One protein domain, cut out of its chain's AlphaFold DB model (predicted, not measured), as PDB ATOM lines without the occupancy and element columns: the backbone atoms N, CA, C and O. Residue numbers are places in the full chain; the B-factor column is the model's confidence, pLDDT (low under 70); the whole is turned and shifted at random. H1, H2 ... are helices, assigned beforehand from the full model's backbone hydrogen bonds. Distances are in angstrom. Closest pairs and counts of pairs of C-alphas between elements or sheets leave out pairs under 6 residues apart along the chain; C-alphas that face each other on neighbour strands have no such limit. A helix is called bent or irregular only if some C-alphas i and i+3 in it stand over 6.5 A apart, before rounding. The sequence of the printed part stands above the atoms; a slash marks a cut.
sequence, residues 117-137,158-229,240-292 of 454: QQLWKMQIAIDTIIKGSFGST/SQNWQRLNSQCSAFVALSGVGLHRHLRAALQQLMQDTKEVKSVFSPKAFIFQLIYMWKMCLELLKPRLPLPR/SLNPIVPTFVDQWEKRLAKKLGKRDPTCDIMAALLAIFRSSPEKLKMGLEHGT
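AT A GLANCE: This is residues 117 to 137, 158 to 229 and 240 to 292 of the 454 residues of the protein "Clr5 domain-containing protein" of Fusarium sp. AF-6 (UniProt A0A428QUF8). Five helices, H2 to H6, run nearly side by side in an up-and-down bundle, each against the one before it. H2 and H4 make one layer, with H1 loosely alongside, over a second layer of H3, H5 and H6; H7 is set obliquely at one end, by H1 and H6. The printed part has 146 residues with seven named helices, H1 to H7 in chain order, and no named strand: all helix. It is compact, radius of gyration of the C-alphas 15.5 A, with spans of 41 by 38 by 27 A.

HOW THE PARTS SIT: H2, residues 158 to 177, touches H3, residues 180 to 196, at Phe 171 and Ala 186, closest C-alphas 6.2 A apart; they form a helical hairpin. H2 touches H4, residues 203 to 221, the same way at a shallow tilt of 7 degrees, closest C-alphas Asn 165 and Met 216, 5.6 A. H4 touches H5, residues 244 to 260, with residues 217 to 221 alone, closest C-alphas Cys 217 and Val 245, 5.9 A. H5 and H6, residues 265 to 278, form a helical hairpin; the closest C-alphas, Glu 253 and Met 270, are 5.6 A apart. H1, residues 117 to 135, and H7, residues 281 to 292, touch no helix; their closest C-alphas, Gln 118 and Pro 281, are 6.2 A apart. Every O i to N i+4 pair is within hydrogen-bond range in H1, H2, H5, H6 and H7; H3 has 10 of 13, H4 13 of 15.

IN THESE COORDINATES: H2 spans 28.5 A from C-alpha 158 at (13.538, 20.653, 28.987), H4 27.0 A, H1 26.1 A, H3 24.8 A and H5 23.8 A. H4 is irregular: C-alphas 204 and 207 are 7.8 A apart. H7 ends at C-alpha 292, (-11.245, -2.818, 36.651).

THE WHOLE: The C-alphas of Thr 137 and Arg 181, the two farthest apart, are 44.4 A apart. Residues 138 to 157 and 230 to 239 are not printed; the C-alpha gaps are 20.4 A and 8.5 A. Of the links printed whole, none is long. Mean pLDDT of the printed part is 71.6; 59 residues are under 70, among them 117 to 137 and 279 to 292.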
ATOM      1  N   GLN A 117     -17.991  17.324  37.566       58.00
ATOM      2  CA  GLN A 117     -17.568  16.388  38.606       58.00
ATOM      3  C   GLN A 117     -16.936  15.110  38.024       58.00
ATOM      4  O   GLN A 117     -15.923  14.643  38.550       58.00
ATOM      5  N   GLN A 118     -17.489  14.540  36.945       54.81
ATOM      6  CA  GLN A 118     -16.899  13.359  36.300       54.81
ATOM      7  C   GLN A 118     -15.538  13.673  35.671       54.81
ATOM      8  O   GLN A 118     -14.595  12.903  35.844       54.81
ATOM      9  N   LEU A 119     -15.404  14.821  35.001       55.72
ATOM     10  CA  LEU A 119     -14.132  15.253  34.413       55.72
ATOM     11  C   LEU A 119     -13.055  15.479  35.472       55.72
ATOM     12  O   LEU A 119     -11.907  15.081  35.286       55.72
ATOM     13  N   TRP A 120     -13.428  16.050  36.614       61.25
ATOM     14  CA  TRP A 120     -12.513  16.229  37.735       61.25
ATOM     15  C   TRP A 120     -12.086  14.893  38.364       61.25
ATOM     16  O   TRP A 120     -10.898  14.679  38.613       61.25
ATOM     17  N   LYS A 121     -13.021  13.953  38.561       57.34
ATOM     18  CA  LYS A 121     -12.713  12.593  39.048       57.34
ATOM     19  C   LYS A 121     -11.775  11.854  38.096       57.34
ATOM     20  O   LYS A 121     -10.812  11.240  38.545       57.34
ATOM     21  N   MET A 122     -12.026  11.961  36.795       57.22
ATOM     22  CA  MET A 122     -11.179  11.412  35.737       57.22
ATOM     23  C   MET A 122      -9.780  12.035  35.758       57.22
ATOM     24  O   MET A 122      -8.786  11.313  35.740       57.22
ATOM     25  N   GLN A 123      -9.689  13.361  35.871       62.22
ATOM     26  CA  GLN A 123      -8.416  14.066  35.978       62.22
ATOM     27  C   GLN A 123      -7.604  13.585  37.189       62.22
ATOM     28  O   GLN A 123      -6.409  13.339  37.059       62.22
ATOM     29  N   ILE A 124      -8.247  13.418  38.349       60.75
ATOM     30  CA  ILE A 124      -7.600  12.909  39.567       60.75
ATOM     31  C   ILE A 124      -7.171  11.456  39.415       60.75
ATOM     32  O   ILE A 124      -6.068  11.117  39.835       60.75
ATOM     33  N   ALA A 125      -8.019  10.601  38.841       54.12
ATOM     34  CA  ALA A 125      -7.696   9.196  38.633       54.12
ATOM     35  C   ALA A 125      -6.460   9.052  37.736       54.12
ATOM     36  O   ALA A 125      -5.517   8.359  38.108       54.12
ATOM     37  N   ILE A 126      -6.419   9.777  36.615       57.56
ATOM     38  CA  ILE A 126      -5.281   9.723  35.693       57.56
ATOM     39  C   ILE A 126      -4.027  10.353  36.324       57.56
ATOM     40  O   ILE A 126      -2.955   9.770  36.235       57.56
ATOM     41  N   ASP A 127      -4.148  11.484  37.033       61.72
ATOM     42  CA  ASP A 127      -3.029  12.097  37.772       61.72
ATOM     43  C   ASP A 127      -2.477  11.162  38.862       61.72
ATOM     44  O   ASP A 127      -1.273  11.127  39.094       61.72
ATOM     45  N   THR A 128      -3.343  10.377  39.506       57.94
ATOM     46  CA  THR A 128      -2.959   9.388  40.523       57.94
ATOM     47  C   THR A 128      -2.240   8.198  39.903       57.94
ATOM     48  O   THR A 128      -1.214   7.802  40.444       57.94
ATOM     49  N   ILE A 129      -2.739   7.661  38.783       54.34
ATOM     50  CA  ILE A 129      -2.077   6.577  38.038       54.34
ATOM     51  C   ILE A 129      -0.682   7.042  37.624       54.34
ATOM     52  O   ILE A 129       0.305   6.447  38.024       54.34
ATOM     53  N   ILE A 130      -0.594   8.189  36.952       56.91
ATOM     54  CA  ILE A 130       0.666   8.786  36.494       56.91
ATOM     55  C   ILE A 130       1.633   8.996  37.666       56.91
ATOM     56  O   ILE A 130       2.773   8.546  37.618       56.91
ATOM     57  N   LYS A 131       1.198   9.626  38.764       60.84
ATOM     58  CA  LYS A 131       2.058   9.820  39.944       60.84
ATOM     59  C   LYS A 131       2.446   8.514  40.636       60.84
ATOM     60  O   LYS A 131       3.543   8.453  41.180       60.84
ATOM     61  N   GLY A 132       1.571   7.510  40.639       54.66
ATOM     62  CA  GLY A 132       1.845   6.170  41.162       54.66
ATOM     63  C   GLY A 132       2.939   5.478  40.355       54.66
ATOM     64  O   GLY A 132       3.978   5.129  40.918       54.66
ATOM     65  N   SER A 133       2.771   5.443  39.032       52.09
ATOM     66  CA  SER A 133       3.725   4.855  38.090       52.09
ATOM     67  C   SER A 133       5.102   5.528  38.145       52.09
ATOM     68  O   SER A 133       6.121   4.858  38.000       52.09
ATOM     69  N   PHE A 134       5.167   6.842  38.403       52.44
ATOM     70  CA  PHE A 134       6.437   7.580  38.501       52.44
ATOM     71  C   PHE A 134       7.021   7.668  39.921       52.44
ATOM     72  O   PHE A 134       8.206   7.945  40.078       52.44
ATOM     73  N   GLY A 135       6.233   7.416  40.970       49.72
ATOM     74  CA  GLY A 135       6.692   7.456  42.364       49.72
ATOM     75  C   GLY A 135       7.408   6.185  42.841       49.72
ATOM     76  O   GLY A 135       7.951   6.179  43.945       49.72
ATOM     77  N   SER A 136       7.395   5.113  42.041       48.75
ATOM     78  CA  SER A 136       7.904   3.785  42.421       48.75
ATOM     79  C   SER A 136       9.354   3.499  41.996       48.75
ATOM     80  O   SER A 136       9.875   2.425  42.307       48.75
ATOM     81  N   THR A 137      10.032   4.401  41.282       49.25
ATOM     82  CA  THR A 137      11.421   4.167  40.850       49.25
ATOM     83  C   THR A 137      12.428   4.479  41.963       49.25
ATOM     84  O   THR A 137      12.198   5.360  42.787       49.25
ATOM     85  N   SER A 158      14.717  20.050  28.342       66.94
ATOM     86  CA  SER A 158      13.538  20.653  28.987       66.94
ATOM     87  C   SER A 158      13.098  21.953  28.344       66.94
ATOM     88  O   SER A 158      11.900  22.202  28.322       66.94
ATOM     89  N   GLN A 159      14.000  22.765  27.787       78.00
ATOM     90  CA  GLN A 159      13.638  24.095  27.284       78.00
ATOM     91  C   GLN A 159      12.541  24.048  26.210       78.00
ATOM     92  O   GLN A 159      11.600  24.842  26.255       78.00
ATOM     93  N   ASN A 160      12.591  23.079  25.289       81.88
ATOM     94  CA  ASN A 160      11.569  22.932  24.246       81.88
ATOM     95  C   ASN A 160      10.213  22.507  24.832       81.88
ATOM     96  O   ASN A 160       9.165  23.033  24.453       81.88
ATOM     97  N   TRP A 161      10.227  21.591  25.799       81.88
ATOM     98  CA  TRP A 161       9.020  21.123  26.481       81.88
ATOM     99  C   TRP A 161       8.427  22.175  27.423       81.88
ATOM    100  O   TRP A 161       7.209  22.339  27.495       81.88
ATOM    101  N   GLN A 162       9.276  22.942  28.103       82.19
ATOM    102  CA  GLN A 162       8.893  24.077  28.934       82.19
ATOM    103  C   GLN A 162       8.291  25.195  28.087       82.19
ATOM    104  O   GLN A 162       7.269  25.757  28.476       82.19
ATOM    105  N   ARG A 163       8.864  25.482  26.910       86.31
ATOM    106  CA  ARG A 163       8.294  26.429  25.944       86.31
ATOM    107  C   ARG A 163       6.889  26.006  25.521       86.31
ATOM    108  O   ARG A 163       5.973  26.819  25.622       86.31
ATOM    109  N   LEU A 164       6.696  24.744  25.130       87.62
ATOM    110  CA  LEU A 164       5.369  24.221  24.784       87.62
ATOM    111  C   LEU A 164       4.380  24.314  25.953       87.62
ATOM    112  O   LEU A 164       3.248  24.761  25.785       87.62
ATOM    113  N   ASN A 165       4.809  23.955  27.162       85.00
ATOM    114  CA  ASN A 165       3.962  24.056  28.347       85.00
ATOM    115  C   ASN A 165       3.569  25.513  28.670       85.00
ATOM    116  O   ASN A 165       2.423  25.793  29.032       85.00
ATOM    117  N   SER A 166       4.501  26.456  28.514       85.50
ATOM    118  CA  SER A 166       4.232  27.892  28.654       85.50
ATOM    119  C   SER A 166       3.241  28.384  27.596       85.50
ATOM    120  O   SER A 166       2.350  29.164  27.920       85.50
ATOM    121  N   GLN A 167       3.316  27.875  26.362       89.12
ATOM    122  CA  GLN A 167       2.332  28.172  25.313       89.12
ATOM    123  C   GLN A 167       0.944  27.620  25.633       89.12
ATOM    124  O   GLN A 167      -0.038  28.336  25.445       89.12
ATOM    125  N   CYS A 168       0.843  26.399  26.171       87.69
ATOM    126  CA  CYS A 168      -0.429  25.873  26.668       87.69
ATOM    127  C   CYS A 168      -0.999  26.784  27.762       87.69
ATOM    128  O   CYS A 168      -2.167  27.153  27.704       87.69
ATOM    129  N   SER A 169      -0.168  27.217  28.714       84.50
ATOM    130  CA  SER A 169      -0.586  28.105  29.809       84.50
ATOM    131  C   SER A 169      -1.063  29.471  29.292       84.50
ATOM    132  O   SER A 169      -2.103  29.976  29.717       84.50
ATOM    133  N   ALA A 170      -0.346  30.049  28.324       85.62
ATOM    134  CA  ALA A 170      -0.733  31.289  27.655       85.62
ATOM    135  C   ALA A 170      -2.046  31.130  26.870       85.62
ATOM    136  O   ALA A 170      -2.903  32.012  26.916       85.62
ATOM    137  N   PHE A 171      -2.246  29.986  26.208       86.75
ATOM    138  CA  PHE A 171      -3.503  29.644  25.546       86.75
ATOM    139  C   PHE A 171      -4.675  29.614  26.537       86.75
ATOM    140  O   PHE A 171      -5.719  30.209  26.263       86.75
ATOM    141  N   VAL A 172      -4.498  28.999  27.715       83.81
ATOM    142  CA  VAL A 172      -5.514  29.019  28.782       83.81
ATOM    143  C   VAL A 172      -5.829  30.449  29.212       83.81
ATOM    144  O   VAL A 172      -7.004  30.820  29.259       83.81
ATOM    145  N   ALA A 173      -4.810  31.272  29.461       81.06
ATOM    146  CA  ALA A 173      -5.001  32.663  29.860       81.06
ATOM    147  C   ALA A 173      -5.782  33.465  28.801       81.06
ATOM    148  O   ALA A 173      -6.775  34.114  29.129       81.06
ATOM    149  N   LEU A 174      -5.408  33.349  27.521       80.94
ATOM    150  CA  LEU A 174      -6.107  34.004  26.408       80.94
ATOM    151  C   LEU A 174      -7.559  33.536  26.269       80.94
ATOM    152  O   LEU A 174      -8.439  34.342  25.958       80.94
ATOM    153  N   SER A 175      -7.821  32.249  26.519       81.69
ATOM    154  CA  SER A 175      -9.180  31.705  26.492       81.69
ATOM    155  C   SER A 175     -10.060  32.300  27.594       81.69
ATOM    156  O   SER A 175     -11.211  32.633  27.331       81.69
ATOM    157  N   GLY A 176      -9.505  32.516  28.794       77.19
ATOM    158  CA  GLY A 176     -10.223  33.115  29.922       77.19
ATOM    159  C   GLY A 176     -10.580  34.587  29.709       77.19
ATOM    160  O   GLY A 176     -11.592  35.052  30.223       77.19
ATOM    161  N   VAL A 177      -9.784  35.311  28.914       81.81
ATOM    162  CA  VAL A 177     -10.037  36.719  28.550       81.81
ATOM    163  C   VAL A 177     -11.021  36.844  27.369       81.81
ATOM    164  O   VAL A 177     -11.529  37.929  27.105       81.81
ATOM    165  N   GLY A 178     -11.337  35.751  26.663       78.38
ATOM    166  CA  GLY A 178     -12.293  35.760  25.544       78.38
ATOM    167  C   GLY A 178     -11.729  36.294  24.218       78.38
ATOM    168  O   GLY A 178     -12.482  36.655  23.314       78.38
ATOM    169  N   LEU A 179     -10.402  36.334  24.049       81.12
ATOM    170  CA  LEU A 179      -9.750  36.845  22.833       81.12
ATOM    171  C   LEU A 179      -9.698  35.793  21.709       81.12
ATOM    172  O   LEU A 179      -8.630  35.323  21.315       81.12
ATOM    173  N   HIS A 180     -10.856  35.438  21.144       77.50
ATOM    174  CA  HIS A 180     -10.999  34.333  20.181       77.50
ATOM    175  C   HIS A 180     -10.081  34.410  18.944       77.50
ATOM    176  O   HIS A 180      -9.589  33.380  18.482       77.50
ATOM    177  N   ARG A 181      -9.809  35.614  18.412       77.44
ATOM    178  CA  ARG A 181      -8.907  35.795  17.253       77.44
ATOM    179  C   ARG A 181      -7.468  35.379  17.579       77.44
ATOM    180  O   ARG A 181      -6.853  34.641  16.814       77.44
ATOM    181  N   HIS A 182      -6.975  35.789  18.745       84.00
ATOM    182  CA  HIS A 182      -5.640  35.434  19.235       84.00
ATOM    183  C   HIS A 182      -5.561  33.965  19.641       84.00
ATOM    184  O   HIS A 182      -4.524  33.332  19.479       84.00
ATOM    185  N   LEU A 183      -6.675  33.401  20.107       81.06
ATOM    186  CA  LEU A 183      -6.740  32.010  20.518       81.06
ATOM    187  C   LEU A 183      -6.485  31.041  19.355       81.06
ATOM    188  O   LEU A 183      -5.739  30.075  19.507       81.06
ATOM    189  N   ARG A 184      -7.054  31.313  18.173       81.81
ATOM    190  CA  ARG A 184      -6.806  30.500  16.973       81.81
ATOM    191  C   ARG A 184      -5.338  30.548  16.550       81.81
ATOM    192  O   ARG A 184      -4.766  29.497  16.272       81.81
ATOM    193  N   ALA A 185      -4.739  31.740  16.536       85.62
ATOM    194  CA  ALA A 185      -3.326  31.917  16.210       85.62
ATOM    195  C   ALA A 185      -2.420  31.204  17.230       85.62
ATOM    196  O   ALA A 185      -1.513  30.476  16.840       85.62
ATOM    197  N   ALA A 186      -2.722  31.326  18.527       85.81
ATOM    198  CA  ALA A 186      -1.994  30.641  19.593       85.81
ATOM    199  C   ALA A 186      -2.093  29.112  19.476       85.81
ATOM    200  O   ALA A 186      -1.089  28.422  19.636       85.81
ATOM    201  N   LEU A 187      -3.272  28.574  19.138       83.81
ATOM    202  CA  LEU A 187      -3.434  27.138  18.902       83.81
ATOM    203  C   LEU A 187      -2.635  26.673  17.684       83.81
ATOM    204  O   LEU A 187      -1.973  25.643  17.747       83.81
ATOM    205  N   GLN A 188      -2.684  27.421  16.581       85.88
ATOM    206  CA  GLN A 188      -1.910  27.102  15.380       85.88
ATOM    207  C   GLN A 188      -0.407  27.125  15.662       85.88
ATOM    208  O   GLN A 188       0.289  26.202  15.247       85.88
ATOM    209  N   GLN A 189       0.069  28.119  16.416       88.25
ATOM    210  CA  GLN A 189       1.464  28.202  16.830       88.25
ATOM    211  C   GLN A 189       1.850  27.025  17.727       88.25
ATOM    212  O   GLN A 189       2.860  26.383  17.473       88.25
ATOM    213  N   LEU A 190       1.020  26.667  18.711       89.25
ATOM    214  CA  LEU A 190       1.247  25.493  19.556       89.25
ATOM    215  C   LEU A 190       1.340  24.212  18.708       89.25
ATOM    216  O   LEU A 190       2.281  23.431  18.842       89.25
ATOM    217  N   MET A 191       0.399  24.006  17.779       84.19
ATOM    218  CA  MET A 191       0.434  22.862  16.861       84.19
ATOM    219  C   MET A 191       1.640  22.899  15.915       84.19
ATOM    220  O   MET A 191       2.030  21.852  15.411       84.19
ATOM    221  N   GLN A 192       2.226  24.064  15.641       86.62
ATOM    222  CA  GLN A 192       3.425  24.192  14.818       86.62
ATOM    223  C   GLN A 192       4.702  23.934  15.627       86.62
ATOM    224  O   GLN A 192       5.527  23.135  15.195       86.62
ATOM    225  N   ASP A 193       4.830  24.495  16.827       85.31
ATOM    226  CA  ASP A 193       5.991  24.312  17.707       85.31
ATOM    227  C   ASP A 193       6.117  22.849  18.152       85.31
ATOM    228  O   ASP A 193       7.213  22.289  18.195       85.31
ATOM    229  N   THR A 194       4.992  22.155  18.360       81.94
ATOM    230  CA  THR A 194       5.001  20.695  18.579       81.94
ATOM    231  C   THR A 194       5.633  19.942  17.402       81.94
ATOM    232  O   THR A 194       6.127  18.828  17.567       81.94
ATOM    233  N   LYS A 195       5.654  20.505  16.181       81.81
ATOM    234  CA  LYS A 195       6.353  19.941  15.008       81.81
ATOM    235  C   LYS A 195       7.845  20.129  15.007       81.81
ATOM    236  O   LYS A 195       8.523  19.335  14.351       81.81
ATOM    237  N   GLU A 196       8.326  21.105  15.742       80.19
ATOM    238  CA  GLU A 196       9.735  21.450  15.808       80.19
ATOM    239  C   GLU A 196      10.467  20.673  16.905       80.19
ATOM    240  O   GLU A 196      11.688  20.554  16.841       80.19
ATOM    241  N   VAL A 197       9.738  20.003  17.811       78.38
ATOM    242  CA  VAL A 197      10.277  19.019  18.773       78.38
ATOM    243  C   VAL A 197      10.701  17.726  18.051       78.38
ATOM    244  O   VAL A 197      10.203  16.625  18.279       78.38
ATOM    245  N   LYS A 198      11.622  17.846  17.089       64.75
ATOM    246  CA  LYS A 198      12.180  16.727  16.322       64.75
ATOM    247  C   LYS A 198      13.279  15.993  17.092       64.75
ATOM    248  O   LYS A 198      13.500  14.823  16.791       64.75
ATOM    249  N   SER A 199      13.932  16.629  18.062       55.91
ATOM    250  CA  SER A 199      15.187  16.150  18.654       55.91
ATOM    251  C   SER A 199      15.052  15.272  19.903       55.91
ATOM    252  O   SER A 199      16.066  14.770  20.371       55.91
ATOM    253  N   VAL A 200      13.849  15.065  20.459       56.97
ATOM    254  CA  VAL A 200      13.755  14.625  21.870       56.97
ATOM    255  C   VAL A 200      13.141  13.246  22.094       56.97
ATOM    256  O   VAL A 200      13.228  12.767  23.215       56.97
ATOM    257  N   PHE A 201      12.598  12.557  21.085       66.69
ATOM    258  CA  PHE A 201      12.035  11.204  21.268       66.69
ATOM    259  C   PHE A 201      13.134  10.141  21.393       66.69
ATOM    260  O   PHE A 201      13.332   9.311  20.511       66.69
ATOM    261  N   SER A 202      13.889  10.211  22.483       66.75
ATOM    262  CA  SER A 202      14.755   9.138  22.943       66.75
ATOM    263  C   SER A 202      13.910   8.174  23.776       66.75
ATOM    264  O   SER A 202      13.229   8.647  24.695       66.75
ATOM    265  N   PRO A 203      13.989   6.852  23.537       66.00
ATOM    266  CA  PRO A 203      13.384   5.850  24.414       66.00
ATOM    267  C   PRO A 203      13.807   6.027  25.881       66.00
ATOM    268  O   PRO A 203      13.007   5.848  26.791       66.00
ATOM    269  N   LYS A 204      15.043   6.492  26.123       66.12
ATOM    270  CA  LYS A 204      15.570   6.754  27.475       66.12
ATOM    271  C   LYS A 204      14.948   7.983  28.148       66.12
ATOM    272  O   LYS A 204      14.996   8.093  29.364       66.12
ATOM    273  N   ALA A 205      14.378   8.909  27.374       67.06
ATOM    274  CA  ALA A 205      13.741  10.125  27.884       67.06
ATOM    275  C   ALA A 205      12.202  10.051  27.861       67.06
ATOM    276  O   ALA A 205      11.533  11.064  28.070       67.06
ATOM    277  N   PHE A 206      11.642   8.871  27.584       69.44
ATOM    278  CA  PHE A 206      10.209   8.639  27.409       69.44
ATOM    279  C   PHE A 206       9.367   9.127  28.596       69.44
ATOM    280  O   PHE A 206       8.397   9.861  28.412       69.44
ATOM    281  N   ILE A 207       9.795   8.792  29.814       64.50
ATOM    282  CA  ILE A 207       9.116   9.176  31.057       64.50
ATOM    283  C   ILE A 207       8.967  10.701  31.156       64.50
ATOM    284  O   ILE A 207       7.871  11.212  31.386       64.50
ATOM    285  N   PHE A 208      10.046  11.445  30.896       67.88
ATOM    286  CA  PHE A 208      10.022  12.910  30.914       67.88
ATOM    287  C   PHE A 208       9.049  13.473  29.877       67.88
ATOM    288  O   PHE A 208       8.286  14.393  30.168       67.88
ATOM    289  N   GLN A 209       9.047  12.906  28.670       73.38
ATOM    290  CA  GLN A 209       8.161  13.345  27.597       73.38
ATOM    291  C   GLN A 209       6.699  13.114  27.982       73.38
ATOM    292  O   GLN A 209       5.891  14.023  27.824       73.38
ATOM    293  N   LEU A 210       6.356  11.944  28.537       71.50
ATOM    294  CA  LEU A 210       5.002  11.649  29.014       71.50
ATOM    295  C   LEU A 210       4.535  12.639  30.077       71.50
ATOM    296  O   LEU A 210       3.408  13.120  30.001       71.50
ATOM    297  N   ILE A 211       5.403  12.994  31.023       71.06
ATOM    298  CA  ILE A 211       5.103  13.979  32.064       71.06
ATOM    299  C   ILE A 211       4.742  15.338  31.450       71.06
ATOM    300  O   ILE A 211       3.716  15.929  31.801       71.06
ATOM    301  N   TYR A 212       5.551  15.838  30.511       77.44
ATOM    302  CA  TYR A 212       5.258  17.103  29.835       77.44
ATOM    303  C   TYR A 212       4.005  17.005  28.963       77.44
ATOM    304  O   TYR A 212       3.182  17.920  28.976       77.44
ATOM    305  N   MET A 213       3.820  15.895  28.246       77.56
ATOM    306  CA  MET A 213       2.632  15.646  27.429       77.56
ATOM    307  C   MET A 213       1.363  15.632  28.278       77.56
ATOM    308  O   MET A 213       0.390  16.299  27.929       77.56
ATOM    309  N   TRP A 214       1.397  14.970  29.431       79.75
ATOM    310  CA  TRP A 214       0.297  14.967  30.383       79.75
ATOM    311  C   TRP A 214       0.007  16.365  30.926       79.75
ATOM    312  O   TRP A 214      -1.138  16.813  30.893       79.75
ATOM    313  N   LYS A 215       1.040  17.101  31.355       78.56
ATOM    314  CA  LYS A 215       0.888  18.478  31.849       78.56
ATOM    315  C   LYS A 215       0.249  19.385  30.796       78.56
ATOM    316  O   LYS A 215      -0.676  20.128  31.111       78.56
ATOM    317  N   MET A 216       0.675  19.270  29.540       83.50
ATOM    318  CA  MET A 216       0.067  19.996  28.426       83.50
ATOM    319  C   MET A 216      -1.395  19.601  28.212       83.50
ATOM    320  O   MET A 216      -2.226  20.487  28.041       83.50
ATOM    321  N   CYS A 217      -1.733  18.309  28.278       81.88
ATOM    322  CA  CYS A 217      -3.126  17.862  28.205       81.88
ATOM    323  C   CYS A 217      -3.965  18.475  29.335       81.88
ATOM    324  O   CYS A 217      -5.046  18.996  29.072       81.88
ATOM    325  N   LEU A 218      -3.451  18.484  30.570       77.88
ATOM    326  CA  LEU A 218      -4.129  19.091  31.718       77.88
ATOM    327  C   LEU A 218      -4.355  20.593  31.550       77.88
ATOM    328  O   LEU A 218      -5.422  21.086  31.906       77.88
ATOM    329  N   GLU A 219      -3.375  21.326  31.022       81.81
ATOM    330  CA  GLU A 219      -3.552  22.748  30.721       81.81
ATOM    331  C   GLU A 219      -4.599  22.944  29.624       81.81
ATOM    332  O   GLU A 219      -5.512  23.743  29.794       81.81
ATOM    333  N   LEU A 220      -4.547  22.166  28.544       83.38
ATOM    334  CA  LEU A 220      -5.478  22.269  27.417       83.38
ATOM    335  C   LEU A 220      -6.920  21.832  27.742       83.38
ATOM    336  O   LEU A 220      -7.826  22.133  26.963       83.38
ATOM    337  N   LEU A 221      -7.160  21.193  28.894       79.19
ATOM    338  CA  LEU A 221      -8.507  20.922  29.419       79.19
ATOM    339  C   LEU A 221      -9.161  22.142  30.088       79.19
ATOM    340  O   LEU A 221     -10.386  22.224  30.129       79.19
ATOM    341  N   LYS A 222      -8.376  23.090  30.615       79.00
ATOM    342  CA  LYS A 222      -8.887  24.269  31.346       79.00
ATOM    343  C   LYS A 222      -9.617  25.321  30.486       79.00
ATOM    344  O   LYS A 222     -10.530  25.956  31.014       79.00
ATOM    345  N   PRO A 223      -9.240  25.569  29.214       77.44
ATOM    346  CA  PRO A 223      -9.903  26.528  28.344       77.44
ATOM    347  C   PRO A 223     -11.397  26.255  28.220       77.44
ATOM    348  O   PRO A 223     -11.817  25.222  27.692       77.44
ATOM    349  N   ARG A 224     -12.204  27.226  28.651       67.69
ATOM    350  CA  ARG A 224     -13.658  27.225  28.465       67.69
ATOM    351  C   ARG A 224     -13.971  27.762  27.077       67.69
ATOM    352  O   ARG A 224     -14.239  28.945  26.895       67.69
ATOM    353  N   LEU A 225     -13.866  26.891  26.083       65.75
ATOM    354  CA  LEU A 225     -14.261  27.233  24.724       65.75
ATOM    355  C   LEU A 225     -15.758  27.003  24.535       65.75
ATOM    356  O   LEU A 225     -16.258  25.975  24.993       65.75
ATOM    357  N   PRO A 226     -16.472  27.898  23.828       57.91
ATOM    358  CA  PRO A 226     -17.793  27.569  23.327       57.91
ATOM    359  C   PRO A 226     -17.642  26.382  22.369       57.91
ATOM    360  O   PRO A 226     -17.125  26.512  21.259       57.91
ATOM    361  N   LEU A 227     -18.020  25.198  22.845       54.56
ATOM    362  CA  LEU A 227     -17.974  23.975  22.058       54.56
ATOM    363  C   LEU A 227     -18.957  24.090  20.888       54.56
ATOM    364  O   LEU A 227     -20.103  24.505  21.101       54.56
ATOM    365  N   PRO A 228     -18.567  23.690  19.663       48.72
ATOM    366  CA  PRO A 228     -19.535  23.460  18.604       48.72
ATOM    367  C   PRO A 228     -20.528  22.412  19.109       48.72
ATOM    368  O   PRO A 228     -20.134  21.299  19.456       48.72
ATOM    369  N   ARG A 229     -21.817  22.758  19.192       48.47
ATOM    370  CA  ARG A 229     -22.856  21.770  19.500       48.47
ATOM    371  C   ARG A 229     -22.935  20.807  18.318       48.47
ATOM    372  O   ARG A 229     -23.514  21.154  17.290       48.47
ATOM    373  N   SER A 240     -18.883  17.004  23.429       48.78
ATOM    374  CA  SER A 240     -17.558  16.394  23.446       48.78
ATOM    375  C   SER A 240     -16.680  17.191  24.405       48.78
ATOM    376  O   SER A 240     -16.723  18.423  24.427       48.78
ATOM    377  N   LEU A 241     -15.838  16.491  25.160       55.47
ATOM    378  CA  LEU A 241     -14.625  17.060  25.738       55.47
ATOM    379  C   LEU A 241     -13.964  18.014  24.730       55.47
ATOM    380  O   LEU A 241     -13.997  17.741  23.526       55.47
ATOM    381  N   ASN A 242     -13.411  19.133  25.216       68.38
ATOM    382  CA  ASN A 242     -12.737  20.146  24.396       68.38
ATOM    383  C   ASN A 242     -11.893  19.461  23.304       68.38
ATOM    384  O   ASN A 242     -10.907  18.807  23.654       68.38
ATOM    385  N   PRO A 243     -12.269  19.561  22.009       74.19
ATOM    386  CA  PRO A 243     -11.693  18.734  20.947       74.19
ATOM    387  C   PRO A 243     -10.191  18.969  20.785       74.19
ATOM    388  O   PRO A 243      -9.493  18.132  20.222       74.19
ATOM    389  N   ILE A 244      -9.681  20.069  21.343       80.56
ATOM    390  CA  ILE A 244      -8.267  20.416  21.364       80.56
ATOM    391  C   ILE A 244      -7.414  19.305  21.969       80.56
ATOM    392  O   ILE A 244      -6.386  18.978  21.385       80.56
ATOM    393  N   VAL A 245      -7.822  18.704  23.091       82.75
ATOM    394  CA  VAL A 245      -7.004  17.676  23.756       82.75
ATOM    395  C   VAL A 245      -6.958  16.384  22.932       82.75
ATOM    396  O   VAL A 245      -5.853  15.966  22.591       82.75
ATOM    397  N   PRO A 246      -8.089  15.786  22.498       81.44
ATOM    398  CA  PRO A 246      -8.056  14.672  21.554       81.44
ATOM    399  C   PRO A 246      -7.286  14.983  20.268       81.44
ATOM    400  O   PRO A 246      -6.531  14.144  19.795       81.44
ATOM    401  N   THR A 247      -7.445  16.168  19.671       83.38
ATOM    402  CA  THR A 247      -6.706  16.526  18.450       83.38
ATOM    403  C   THR A 247      -5.206  16.639  18.710       83.38
ATOM    404  O   THR A 247      -4.412  16.186  17.888       83.38
ATOM    405  N   PHE A 248      -4.811  17.203  19.852       85.75
ATOM    406  CA  PHE A 248      -3.417  17.274  20.267       85.75
ATOM    407  C   PHE A 248      -2.835  15.870  20.435       85.75
ATOM    408  O   PHE A 248      -1.864  15.538  19.759       85.75
ATOM    409  N   VAL A 249      -3.454  15.015  21.254       85.50
ATOM    410  CA  VAL A 249      -2.939  13.660  21.507       85.50
ATOM    411  C   VAL A 249      -2.901  12.828  20.216       85.50
ATOM    412  O   VAL A 249      -1.922  12.130  19.992       85.50
ATOM    413  N   ASP A 250      -3.876  12.974  19.309       86.88
ATOM    414  CA  ASP A 250      -3.939  12.265  18.013       86.88
ATOM    415  C   ASP A 250      -2.784  12.660  17.092       86.88
ATOM    416  O   ASP A 250      -2.156  11.817  16.448       86.88
ATOM    417  N   GLN A 251      -2.447  13.951  17.060       86.88
ATOM    418  CA  GLN A 251      -1.281  14.418  16.319       86.88
ATOM    419  C   GLN A 251       0.020  13.864  16.906       86.88
ATOM    420  O   GLN A 251       0.911  13.489  16.143       86.88
ATOM    421  N   TRP A 252       0.141  13.800  18.233       84.31
ATOM    422  CA  TRP A 252       1.321  13.238  18.889       84.31
ATOM    423  C   TRP A 252       1.439  11.729  18.673       84.31
ATOM    424  O   TRP A 252       2.511  11.272  18.281       84.31
ATOM    425  N   GLU A 253       0.354  10.975  18.830       87.19
ATOM    426  CA  GLU A 253       0.294   9.530  18.583       87.19
ATOM    427  C   GLU A 253       0.768   9.193  17.165       87.19
ATOM    428  O   GLU A 253       1.719   8.433  16.991       87.19
ATOM    429  N   LYS A 254       0.208   9.845  16.136       88.25
ATOM    430  CA  LYS A 254       0.608   9.637  14.729       88.25
ATOM    431  C   LYS A 254       2.095   9.889  14.487       88.25
ATOM    432  O   LYS A 254       2.705   9.290  13.600       88.25
ATOM    433  N   ARG A 255       2.692  10.802  15.249       83.62
ATOM    434  CA  ARG A 255       4.102  11.187  15.112       83.62
ATOM    435  C   ARG A 255       5.036  10.245  15.834       83.62
ATOM    436  O   ARG A 255       6.063   9.882  15.265       83.62
ATOM    437  N   LEU A 256       4.659   9.849  17.041       80.00
ATOM    438  CA  LEU A 256       5.321   8.801  17.802       80.00
ATOM    439  C   LEU A 256       5.306   7.502  16.997       80.00
ATOM    440  O   LEU A 256       6.369   6.954  16.729       80.00
ATOM    441  N   ALA A 257       4.154   7.125  16.443       85.50
ATOM    442  CA  ALA A 257       4.010   5.949  15.592       85.50
ATOM    443  C   ALA A 257       4.882   6.011  14.332       85.50
ATOM    444  O   ALA A 257       5.423   4.992  13.907       85.50
ATOM    445  N   LYS A 258       5.059   7.200  13.735       87.38
ATOM    446  CA  LYS A 258       5.948   7.389  12.577       87.38
ATOM    447  C   LYS A 258       7.433   7.262  12.940       87.38
ATOM    448  O   LYS A 258       8.216   6.867  12.082       87.38
ATOM    449  N   LYS A 259       7.832   7.644  14.157       83.19
ATOM    450  CA  LYS A 259       9.241   7.668  14.582       83.19
ATOM    451  C   LYS A 259       9.698   6.402  15.299       83.19
ATOM    452  O   LYS A 259      10.779   5.916  15.000       83.19
ATOM    453  N   LEU A 260       8.907   5.923  16.252       80.62
ATOM    454  CA  LEU A 260       9.216   4.779  17.113       80.62
ATOM    455  C   LEU A 260       8.586   3.478  16.590       80.62
ATOM    456  O   LEU A 260       9.014   2.389  16.951       80.62
ATOM    457  N   GLY A 261       7.604   3.588  15.690       83.88
ATOM    458  CA  GLY A 261       6.832   2.462  15.175       83.88
ATOM    459  C   GLY A 261       5.492   2.309  15.894       83.88
ATOM    460  O   GLY A 261       5.330   2.681  17.050       83.88
ATOM    461  N   LYS A 262       4.498   1.745  15.197       84.12
ATOM    462  CA  LYS A 262       3.120   1.599  15.710       84.12
ATOM    463  C   LYS A 262       2.986   0.687  16.934       84.12
ATOM    464  O   LYS A 262       1.980   0.779  17.616       84.12
ATOM    465  N   ARG A 263       3.947  -0.214  17.152       80.62
ATOM    466  CA  ARG A 263       3.964  -1.166  18.276       80.62
ATOM    467  C   ARG A 263       4.807  -0.679  19.453       80.62
ATOM    468  O   ARG A 263       5.089  -1.455  20.357       80.62
ATOM    469  N   ASP A 264       5.286   0.563  19.402       78.12
ATOM    470  CA  ASP A 264       5.994   1.133  20.537       78.12
ATOM    471  C   ASP A 264       4.995   1.372  21.686       78.12
ATOM    472  O   ASP A 264       3.942   1.969  21.431       78.12
ATOM    473  N   PRO A 265       5.308   0.977  22.936       68.81
ATOM    474  CA  PRO A 265       4.420   1.163  24.090       68.81
ATOM    475  C   PRO A 265       3.941   2.610  24.279       68.81
ATOM    476  O   PRO A 265       2.852   2.863  24.796       68.81
ATOM    477  N   THR A 266       4.722   3.589  23.815       68.44
ATOM    478  CA  THR A 266       4.345   5.007  23.810       68.44
ATOM    479  C   THR A 266       3.104   5.268  22.960       68.44
ATOM    480  O   THR A 266       2.252   6.079  23.327       68.44
ATOM    481  N   CYS A 267       2.998   4.599  21.812       76.12
ATOM    482  CA  CYS A 267       1.848   4.721  20.924       76.12
ATOM    483  C   CYS A 267       0.610   4.098  21.564       76.12
ATOM    484  O   CYS A 267      -0.456   4.700  21.491       76.12
ATOM    485  N   ASP A 268       0.767   2.972  22.262       73.69
ATOM    486  CA  ASP A 268      -0.330   2.315  22.977       73.69
ATOM    487  C   ASP A 268      -0.862   3.188  24.121       73.69
ATOM    488  O   ASP A 268      -2.074   3.361  24.260       73.69
ATOM    489  N   ILE A 269       0.026   3.834  24.888       70.94
ATOM    490  CA  ILE A 269      -0.368   4.782  25.944       70.94
ATOM    491  C   ILE A 269      -1.089   5.998  25.352       70.94
ATOM    492  O   ILE A 269      -2.112   6.434  25.883       70.94
ATOM    493  N   MET A 270      -0.604   6.544  24.234       76.00
ATOM    494  CA  MET A 270      -1.269   7.670  23.573       76.00
ATOM    495  C   MET A 270      -2.613   7.286  22.963       76.00
ATOM    496  O   MET A 270      -3.570   8.053  23.077       76.00
ATOM    497  N   ALA A 271      -2.716   6.100  22.368       77.62
ATOM    498  CA  ALA A 271      -3.966   5.550  21.864       77.62
ATOM    499  C   ALA A 271      -4.969   5.320  23.005       77.62
ATOM    500  O   ALA A 271      -6.148   5.649  22.864       77.62
ATOM    501  N   ALA A 272      -4.504   4.847  24.165       74.62
ATOM    502  CA  ALA A 272      -5.320   4.716  25.366       74.62
ATOM    503  C   ALA A 272      -5.800   6.084  25.873       74.62
ATOM    504  O   ALA A 272      -6.997   6.270  26.086       74.62
ATOM    505  N   LEU A 273      -4.911   7.079  25.984       71.38
ATOM    506  CA  LEU A 273      -5.283   8.453  26.344       71.38
ATOM    507  C   LEU A 273      -6.282   9.053  25.346       71.38
ATOM    508  O   LEU A 273      -7.242   9.707  25.748       71.38
ATOM    509  N   LEU A 274      -6.114   8.796  24.050       79.00
ATOM    510  CA  LEU A 274      -7.063   9.212  23.019       79.00
ATOM    511  C   LEU A 274      -8.422   8.561  23.170       79.00
ATOM    512  O   LEU A 274      -9.435   9.252  23.071       79.00
ATOM    513  N   ALA A 275      -8.455   7.253  23.407       74.25
ATOM    514  CA  ALA A 275      -9.689   6.528  23.666       74.25
ATOM    515  C   ALA A 275     -10.394   7.098  24.904       74.25
ATOM    516  O   ALA A 275     -11.601   7.326  24.870       74.25
ATOM    517  N   ILE A 276      -9.632   7.417  25.951       68.62
ATOM    518  CA  ILE A 276     -10.106   8.053  27.180       68.62
ATOM    519  C   ILE A 276     -10.700   9.442  26.890       68.62
ATOM    520  O   ILE A 276     -11.838   9.704  27.271       68.62
ATOM    521  N   PHE A 277      -9.993  10.312  26.161       70.31
ATOM    522  CA  PHE A 277     -10.469  11.666  25.841       70.31
ATOM    523  C   PHE A 277     -11.603  11.708  24.805       70.31
ATOM    524  O   PHE A 277     -12.355  12.681  24.757       70.31
ATOM    525  N   ARG A 278     -11.729  10.680  23.958       73.75
ATOM    526  CA  ARG A 278     -12.839  10.526  22.998       73.75
ATOM    527  C   ARG A 278     -14.058   9.837  23.610       73.75
ATOM    528  O   ARG A 278     -15.147   9.920  23.044       73.75
ATOM    529  N   SER A 279     -13.894   9.159  24.741       65.81
ATOM    530  CA  SER A 279     -14.997   8.524  25.454       65.81
ATOM    531  C   SER A 279     -15.832   9.576  26.179       65.81
ATOM    532  O   SER A 279     -15.303  10.483  26.816       65.81
ATOM    533  N   SER A 280     -17.160   9.445  26.118       63.25
ATOM    534  CA  SER A 280     -18.044  10.197  27.018       63.25
ATOM    535  C   SER A 280     -17.686   9.865  28.475       63.25
ATOM    536  O   SER A 280     -17.350   8.701  28.727       63.25
ATOM    537  N   PRO A 281     -17.818  10.799  29.429       56.31
ATOM    538  CA  PRO A 281     -17.581  10.532  30.848       56.31
ATOM    539  C   PRO A 281     -18.305   9.279  31.360       56.31
ATOM    540  O   PRO A 281     -17.744   8.533  32.152       56.31
ATOM    541  N   GLU A 282     -19.502   8.990  30.849       52.97
ATOM    542  CA  GLU A 282     -20.292   7.800  31.172       52.97
ATOM    543  C   GLU A 282     -19.649   6.523  30.622       52.97
ATOM    544  O   GLU A 282     -19.470   5.564  31.361       52.97
ATOM    545  N   LYS A 283     -19.237   6.511  29.348       56.38
ATOM    546  CA  LYS A 283     -18.477   5.397  28.745       56.38
ATOM    547  C   LYS A 283     -17.114   5.191  29.385       56.38
ATOM    548  O   LYS A 283     -16.680   4.053  29.456       56.38
ATOM    549  N   LEU A 284     -16.440   6.245  29.840       50.66
ATOM    550  CA  LEU A 284     -15.182   6.107  30.562       50.66
ATOM    551  C   LEU A 284     -15.414   5.619  31.984       50.66
ATOM    552  O   LEU A 284     -14.684   4.754  32.435       50.66
ATOM    553  N   LYS A 285     -16.427   6.134  32.683       49.19
ATOM    554  CA  LYS A 285     -16.837   5.615  33.986       49.19
ATOM    555  C   LYS A 285     -17.183   4.138  33.853       49.19
ATOM    556  O   LYS A 285     -16.591   3.340  34.559       49.19
ATOM    557  N   MET A 286     -18.006   3.764  32.875       51.78
ATOM    558  CA  MET A 286     -18.250   2.365  32.541       51.78
ATOM    559  C   MET A 286     -16.962   1.658  32.125       51.78
ATOM    560  O   MET A 286     -16.762   0.539  32.536       51.78
ATOM    561  N   GLY A 287     -16.053   2.261  31.371       48.25
ATOM    562  CA  GLY A 287     -14.794   1.640  30.954       48.25
ATOM    563  C   GLY A 287     -13.788   1.453  32.090       48.25
ATOM    564  O   GLY A 287     -13.038   0.492  32.070       48.25
ATOM    565  N   LEU A 288     -13.784   2.314  33.105       44.69
ATOM    566  CA  LEU A 288     -12.973   2.202  34.317       44.69
ATOM    567  C   LEU A 288     -13.631   1.233  35.295       44.69
ATOM    568  O   LEU A 288     -12.954   0.365  35.841       44.69
ATOM    569  N   GLU A 289     -14.952   1.321  35.458       45.75
ATOM    570  CA  GLU A 289     -15.753   0.381  36.235       45.75
ATOM    571  C   GLU A 289     -15.666  -1.016  35.622       45.75
ATOM    572  O   GLU A 289     -15.354  -1.933  36.345       45.75
ATOM    573  N   HIS A 290     -15.794  -1.205  34.312       46.25
ATOM    574  CA  HIS A 290     -15.708  -2.507  33.628       46.25
ATOM    575  C   HIS A 290     -14.269  -2.900  33.254       46.25
ATOM    576  O   HIS A 290     -13.986  -4.077  33.061       46.25
ATOM    577  N   GLY A 291     -13.335  -1.956  33.155       39.66
ATOM    578  CA  GLY A 291     -11.910  -2.220  32.913       39.66
ATOM    579  C   GLY A 291     -11.187  -2.686  34.172       39.66
ATOM    580  O   GLY A 291     -10.270  -3.496  34.086       39.66
ATOM    581  N   THR A 292     -11.657  -2.259  35.349       39.22
ATOM    582  CA  THR A 292     -11.245  -2.818  36.651       39.22
ATOM    583  C   THR A 292     -12.228  -3.862  37.200       39.22
ATOM    584  O   THR A 292     -11.850  -4.667  38.053       39.22
TER     585      THR A 292